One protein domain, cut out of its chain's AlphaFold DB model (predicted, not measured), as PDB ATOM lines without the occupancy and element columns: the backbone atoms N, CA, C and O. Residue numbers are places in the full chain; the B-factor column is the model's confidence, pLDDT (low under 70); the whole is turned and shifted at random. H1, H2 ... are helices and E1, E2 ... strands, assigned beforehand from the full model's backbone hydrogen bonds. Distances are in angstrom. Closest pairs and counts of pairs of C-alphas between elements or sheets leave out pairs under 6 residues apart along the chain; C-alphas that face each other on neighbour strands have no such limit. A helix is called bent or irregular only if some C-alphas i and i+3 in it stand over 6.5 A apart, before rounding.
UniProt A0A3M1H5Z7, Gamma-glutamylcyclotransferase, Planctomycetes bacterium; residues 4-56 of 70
ATOM      1  N   ASP A   4     135.906 147.474 121.014       83.50
ATOM      2  CA  ASP A   4     135.024 148.461 120.387       83.50
ATOM      3  C   ASP A   4     133.543 148.095 120.549       83.50
ATOM      4  O   ASP A   4     132.792 148.819 121.197       83.50
ATOM      5  N   VAL A   5     133.146 146.890 120.123       88.06
ATOM      6  CA  VAL A   5     131.759 146.409 120.262       88.06
ATOM      7  C   VAL A   5     131.315 146.387 121.725       88.06
ATOM      8  O   VAL A   5     130.223 146.842 122.053       88.06
ATOM      9  N   SER A   6     132.177 145.925 122.634       90.00
ATOM     10  CA  SER A   6     131.866 145.903 124.069       90.00
ATOM     11  C   SER A   6     131.704 147.311 124.658       90.00
ATOM     12  O   SER A   6     130.840 147.533 125.506       90.00
ATOM     13  N   ASN A   7     132.525 148.273 124.225       92.69
ATOM     14  CA  ASN A   7     132.412 149.674 124.635       92.69
ATOM     15  C   ASN A   7     131.146 150.323 124.070       92.69
ATOM     16  O   ASN A   7     130.447 151.031 124.798       92.69
ATOM     17  N   LEU A   8     130.842 150.062 122.800       92.88
ATOM     18  CA  LEU A   8     129.648 150.559 122.135       92.88
ATOM     19  C   LEU A   8     128.386 150.029 122.816       92.88
ATOM     20  O   LEU A   8     127.516 150.817 123.175       92.88
ATOM     21  N   LEU A   9     128.329 148.725 123.087       92.88
ATOM     22  CA  LEU A   9     127.217 148.105 123.800       92.88
ATOM     23  C   LEU A   9     127.034 148.697 125.200       92.88
ATOM     24  O   LEU A   9     125.920 149.057 125.551       92.88
ATOM     25  N   ARG A  10     128.113 148.914 125.967       92.88
ATOM     26  CA  ARG A  10     128.017 149.608 127.267       92.88
ATOM     27  C   ARG A  10     127.470 151.029 127.144       92.88
ATOM     28  O   ARG A  10     126.744 151.494 128.020       92.88
ATOM     29  N   ARG A  11     127.844 151.746 126.083       94.94
ATOM     30  CA  ARG A  11     127.336 153.097 125.828       94.94
ATOM     31  C   ARG A  11     125.846 153.069 125.485       94.94
ATOM     32  O   ARG A  11     125.123 153.906 126.016       94.94
ATOM     33  N   LEU A  12     125.410 152.134 124.640       94.69
ATOM     34  CA  LEU A  12     124.001 151.940 124.289       94.69
ATOM     35  C   LEU A  12     123.178 151.521 125.512       94.69
ATOM     36  O   LEU A  12     122.157 152.137 125.783       94.69
ATOM     37  N   ASP A  13     123.681 150.589 126.323       94.88
ATOM     38  CA  ASP A  13     123.027 150.144 127.561       94.88
ATOM     39  C   ASP A  13     122.723 151.320 128.496       94.88
ATOM     40  O   ASP A  13     121.625 151.430 129.031       94.88
ATOM     41  N   ARG A  14     123.672 152.253 128.639       93.81
ATOM     42  CA  ARG A  14     123.471 153.465 129.441       93.81
ATOM     43  C   ARG A  14     122.436 154.418 128.836       93.81
ATOM     44  O   ARG A  14     121.701 155.038 129.594       93.81
ATOM     45  N   LEU A  15     122.412 154.581 127.512       93.56
ATOM     46  CA  LEU A  15     121.449 155.460 126.837       93.56
ATOM     47  C   LEU A  15     120.021 154.920 126.955       93.56
ATOM     48  O   LEU A  15     119.108 155.677 127.260       93.56
ATOM     49  N   GLU A  16     119.857 153.611 126.784       92.06
ATOM     50  CA  GLU A  16     118.563 152.927 126.841       92.06
ATOM     51  C   GLU A  16     118.134 152.582 128.281       92.06
ATOM     52  O   GLU A  16     117.079 151.995 128.508       92.06
ATOM     53  N   GLY A  17     118.944 152.916 129.291       92.31
ATOM     54  CA  GLY A  17     118.642 152.613 130.692       92.31
ATOM     55  C   GLY A  17     118.543 151.110 130.971       92.31
ATOM     56  O   GLY A  17     117.685 150.679 131.741       92.31
ATOM     57  N   PHE A  18     119.377 150.302 130.316       93.00
ATOM     58  CA  PHE A  18     119.536 148.878 130.592       93.00
ATOM     59  C   PHE A  18     120.680 148.670 131.591       93.00
ATOM     60  O   PHE A  18     121.841 148.953 131.299       93.00
ATOM     61  N   HIS A  19     120.367 148.134 132.772       91.00
ATOM     62  CA  HIS A  19     121.339 147.942 133.860       91.00
ATOM     63  C   HIS A  19     121.894 146.513 133.942       91.00
ATOM     64  O   HIS A  19     122.507 146.128 134.937       91.00
ATOM     65  N   GLY A  20     121.707 145.719 132.887       87.81
ATOM     66  CA  GLY A  20     122.151 144.332 132.830       87.81
ATOM     67  C   GLY A  20     121.076 143.328 133.246       87.81
ATOM     68  O   GLY A  20     120.062 143.646 133.864       87.81
ATOM     69  N   TYR A  21     121.315 142.064 132.896       85.19
ATOM     70  CA  TYR A  21     120.324 140.989 133.012       85.19
ATOM     71  C   TYR A  21     119.954 140.614 134.459       85.19
ATOM     72  O   TYR A  21     118.864 140.091 134.686       85.19
ATOM     73  N   GLY A  22     120.837 140.887 135.427       80.94
ATOM     74  CA  GLY A  22     120.613 140.623 136.856       80.94
ATOM     75  C   GLY A  22     119.914 141.756 137.618       80.94
ATOM     76  O   GLY A  22     119.445 141.535 138.729       80.94
ATOM     77  N   SER A  23     119.798 142.948 137.027       74.88
ATOM     78  CA  SER A  23     119.252 144.153 137.670       74.88
ATOM     79  C   SER A  23     117.977 144.600 136.957       74.88
ATOM     80  O   SER A  23     117.922 145.629 136.277       74.88
ATOM     81  N   ARG A  24     116.933 143.770 137.083       67.94
ATOM     82  CA  ARG A  24     115.627 144.023 136.453       67.94
ATOM     83  C   ARG A  24     114.923 145.247 137.033       67.94
ATOM     84  O   ARG A  24     114.257 145.971 136.295       67.94
ATOM     85  N   GLU A  25     115.067 145.482 138.333       73.62
ATOM     86  CA  GLU A  25     114.493 146.646 139.002       73.62
ATOM     87  C   GLU A  25     115.272 147.902 138.594       73.62
ATOM     88  O   GLU A  25     116.455 148.047 138.887       73.62
ATOM     89  N   GLY A  26     114.615 148.786 137.840       79.38
ATOM     90  CA  GLY A  26     115.194 150.042 137.358       79.38
ATOM     91  C   GLY A  26     115.645 150.044 135.897       79.38
ATOM     92  O   GLY A  26     115.970 151.115 135.395       79.38
ATOM     93  N   SER A  27     115.633 148.903 135.195       86.88
ATOM     94  CA  SER A  27     115.873 148.903 133.745       86.88
ATOM     95  C   SER A  27     114.622 149.366 132.984       86.88
ATOM     96  O   SER A  27     113.525 148.865 133.243       86.88
ATOM     97  N   LEU A  28     114.769 150.297 132.036       88.88
ATOM     98  CA  LEU A  28     113.666 150.746 131.168       88.88
ATOM     99  C   LEU A  28     113.431 149.762 130.012       88.88
ATOM    100  O   LEU A  28     112.289 149.391 129.716       88.88
ATOM    101  N   TYR A  29     114.524 149.285 129.424       93.31
ATOM    102  CA  TYR A  29     114.539 148.344 128.311       93.31
ATOM    103  C   TYR A  29     115.268 147.050 128.680       93.31
ATOM    104  O   TYR A  29     116.040 146.991 129.637       93.31
ATOM    105  N   ASP A  30     115.014 146.010 127.893       92.69
ATOM    106  CA  ASP A  30     115.785 144.772 127.847       92.69
ATOM    107  C   ASP A  30     116.592 144.695 126.562       92.69
ATOM    108  O   ASP A  30     116.029 144.879 125.487       92.69
ATOM    109  N   ARG A  31     117.883 144.352 126.653       93.88
ATOM    110  CA  ARG A  31     118.676 144.034 125.464       93.88
ATOM    111  C   ARG A  31     118.522 142.562 125.097       93.88
ATOM    112  O   ARG A  31     119.003 141.690 125.821       93.88
ATOM    113  N   THR A  32     117.920 142.281 123.953       93.75
ATOM    114  CA  THR A  32     117.670 140.922 123.458       93.75
ATOM    115  C   THR A  32     118.321 140.697 122.093       93.75
ATOM    116  O   THR A  32     118.679 141.653 121.404       93.75
ATOM    117  N   ILE A  33     118.488 139.431 121.713       95.81
ATOM    118  CA  ILE A  33     118.890 139.037 120.362       95.81
ATOM    119  C   ILE A  33     117.641 138.576 119.620       95.81
ATOM    120  O   ILE A  33     116.910 137.716 120.109       95.81
ATOM    121  N   ILE A  34     117.422 139.125 118.430       96.56
ATOM    122  CA  ILE A  34     116.362 138.692 117.520       96.56
ATOM    123  C   ILE A  34     116.950 138.201 116.203       96.56
ATOM    124  O   ILE A  34     118.061 138.575 115.823       96.56
ATOM    125  N   LYS A  35     116.173 137.379 115.502       97.94
ATOM    126  CA  LYS A  35     116.416 137.037 114.105       97.94
ATOM    127  C   LYS A  35     115.795 138.125 113.224       97.94
ATOM    128  O   LYS A  35     114.612 138.418 113.374       97.94
ATOM    129  N   VAL A  36     116.592 138.713 112.342       97.12
ATOM    130  CA  VAL A  36     116.183 139.736 111.374       97.12
ATOM    131  C   VAL A  36     116.301 139.145 109.980       97.12
ATOM    132  O   VAL A  36     117.333 138.569 109.650       97.12
ATOM    133  N   GLU A  37     115.255 139.285 109.174       97.69
ATOM    134  CA  GLU A  37     115.286 138.919 107.760       97.69
ATOM    135  C   GLU A  37     115.846 140.101 106.954       97.69
ATOM    136  O   GLU A  37     115.402 141.238 107.126       97.69
ATOM    137  N   THR A  38     116.839 139.844 106.102       96.56
ATOM    138  CA  THR A  38     117.452 140.847 105.216       96.56
ATOM    139  C   THR A  38     117.497 140.334 103.781       96.56
ATOM    140  O   THR A  38     117.234 139.155 103.537       96.56
ATOM    141  N   GLU A  39     117.860 141.193 102.827       97.75
ATOM    142  CA  GLU A  39     118.026 140.805 101.417       97.75
ATOM    143  C   GLU A  39     119.095 139.713 101.224       97.75
ATOM    144  O   GLU A  39     118.973 138.877 100.333       97.75
ATOM    145  N   GLU A  40     120.105 139.670 102.099       97.00
ATOM    146  CA  GLU A  40     121.175 138.661 102.097       97.00
ATOM    147  C   GLU A  40     120.812 137.395 102.899       97.00
ATOM    148  O   GLU A  40     121.593 136.446 102.974       97.00
ATOM    149  N   GLY A  41     119.615 137.361 103.493       97.12
ATOM    150  CA  GLY A  41     119.127 136.279 104.340       97.12
ATOM    151  C   GLY A  41     119.062 136.641 105.829       97.12
ATOM    152  O   GLY A  41     119.239 137.800 106.221       97.12
ATOM    153  N   PRO A  42     118.745 135.662 106.688       97.50
ATOM    154  CA  PRO A  42     118.534 135.914 108.103       97.50
ATOM    155  C   PRO A  42     119.830 136.150 108.882       97.50
ATOM    156  O   PRO A  42     120.783 135.380 108.760       97.50
ATOM    157  N   LEU A  43     119.815 137.122 109.793       97.81
ATOM    158  CA  LEU A  43     120.914 137.394 110.722       97.81
ATOM    159  C   LEU A  43     120.432 137.594 112.160       97.81
ATOM    160  O   LEU A  43     119.264 137.885 112.410       97.81
ATOM    161  N   LEU A  44     121.341 137.434 113.121       97.62
ATOM    162  CA  LEU A  44     121.079 137.763 114.522       97.62
ATOM    163  C   LEU A  44     121.498 139.204 114.810       97.62
ATOM    164  O   LEU A  44     122.620 139.600 114.495       97.62
ATOM    165  N   ALA A  45     120.617 139.963 115.456       95.56
ATOM    166  CA  ALA A  45     120.866 141.352 115.820       95.56
ATOM    167  C   ALA A  45     120.489 141.635 117.274       95.56
ATOM    168  O   ALA A  45     119.521 141.085 117.805       95.56
ATOM    169  N   TRP A  46     121.243 142.536 117.902       95.69
ATOM    170  CA  TRP A  46     120.885 143.116 119.192       95.69
ATOM    171  C   TRP A  46     119.783 144.157 119.017       95.69
ATOM    172  O   TRP A  46     119.870 145.012 118.138       95.69
ATOM    173  N   THR A  47     118.781 144.122 119.888       95.62
ATOM    174  CA  THR A  47     117.731 145.142 119.967       95.62
ATOM    175  C   THR A  47     117.347 145.419 121.419       95.62
ATOM    176  O   THR A  47     117.636 144.612 122.307       95.62
ATOM    177  N   TYR A  48     116.698 146.556 121.655       95.44
ATOM    178  CA  TYR A  48     116.182 146.956 122.959       95.44
ATOM    179  C   TYR A  48     114.655 146.904 122.949       95.44
ATOM    180  O   TYR A  48     114.002 147.551 122.135       95.44
ATOM    181  N   THR A  49     114.071 146.140 123.870       93.44
ATOM    182  CA  THR A  49     112.617 146.004 124.014       93.44
ATOM    183  C   THR A  49     112.144 146.699 125.277       93.44
ATOM    184  O   THR A  49     112.637 146.406 126.370       93.44
ATOM    185  N   LEU A  50     111.177 147.604 125.144       92.00
ATOM    186  CA  LEU A  50     110.612 148.325 126.280       92.00
ATOM    187  C   LEU A  50     109.891 147.353 127.221       92.00
ATOM    188  O   LEU A  50     109.040 146.575 126.791       92.00
ATOM    189  N   ARG A  51     110.188 147.414 128.522       86.81
ATOM    190  CA  ARG A  51     109.595 146.485 129.502       86.81
ATOM    191  C   ARG A  51     108.131 146.779 129.826       86.81
ATOM    192  O   ARG A  51     107.380 145.868 130.163       86.81
ATOM    193  N   LYS A  52     107.729 148.050 129.791       85.75
ATOM    194  CA  LYS A  52     106.382 148.507 130.161       85.75
ATOM    195  C   LYS A  52     105.704 149.134 128.948       85.75
ATOM    196  O   LYS A  52     105.879 150.316 128.689       85.75
ATOM    197  N   THR A  53     104.922 148.339 128.227       84.88
ATOM    198  CA  THR A  53     104.242 148.757 126.987       84.88
ATOM    199  C   THR A  53     102.755 149.073 127.168       84.88
ATOM    200  O   THR A  53     102.097 149.529 126.237       84.88
ATOM    201  N   LYS A  54     102.193 148.844 128.364       89.25
ATOM    202  CA  LYS A  54     100.758 149.026 128.621       89.25
ATOM    203  C   LYS A  54     100.343 150.489 128.421       89.25
ATOM    204  O   LYS A  54     100.838 151.365 129.120       89.25
ATOM    205  N   GLY A  55      99.373 150.710 127.532       88.25
ATOM    206  CA  GLY A  55      98.773 152.026 127.279       88.25
ATOM    207  C   GLY A  55      99.525 152.897 126.271       88.25
ATOM    208  O   GLY A  55      99.146 154.048 126.090       88.25
ATOM    209  N   LEU A  56     100.568 152.370 125.621       89.38
ATOM    210  CA  LEU A  56     101.255 153.070 124.539       89.38
ATOM    211  C   LEU A  56     100.554 152.821 123.194       89.38
ATOM    212  O   LEU A  56     100.018 151.728 122.987       89.38
TER     213      LEU A  56
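What this domain is: This is residues 4 to 56 of the 70 residues of the protein "Gamma-glutamylcyclotransferase" of Planctomycetes bacterium (UniProt A0A3M1H5Z7). A long, bent hairpin of two strands, E1 and E2, makes the longest axis; its tip, residues 37 to 42, sticks out. Near its open end lie helix H1 on one side, residues 51 to 56 on the other, and the loop of residues 16 to 28. The 53 printed residues, with H1, E1 and E2 in that order, are mixed, helices and strands; the antiparallel sheet's order is E1 - E2. The whole is loose, radius of gyration of the C-alphas 13.0 A, and flat, spanning 38 by 34 by 17 A.

Where its parts are: E1, residues 29 to 38, is 24.5 A long; E2, residues 41 to 50, is 26.4 A and ends at C-alpha 50 (110.612, 148.325, 126.280). H1, residues 4 to 15, is 16.6 A and begins at C-alpha 4 (135.024, 148.461, 120.387).

How they stand to each other: E1 and E2 are antiparallel at 156 degrees, with N 34 and O 45 within hydrogen-bond range at 2.9 A. E1 bends by 60 degrees at residue 32, E2 by 58 degrees at residue 46. The closest C-alphas of H1 and E1, Asp 13 and Arg 31, are 7.8 A apart; H1 and E2 are apart. In H1 every O i to N i+4 pair is within hydrogen-bond range.

The domain as a whole: The C-alphas farthest apart, Glu 25 and Glu 40, are 38.3 A apart. The printed part has no cut; H1 to E1 is a long link. Residue 24 is under pLDDT 70.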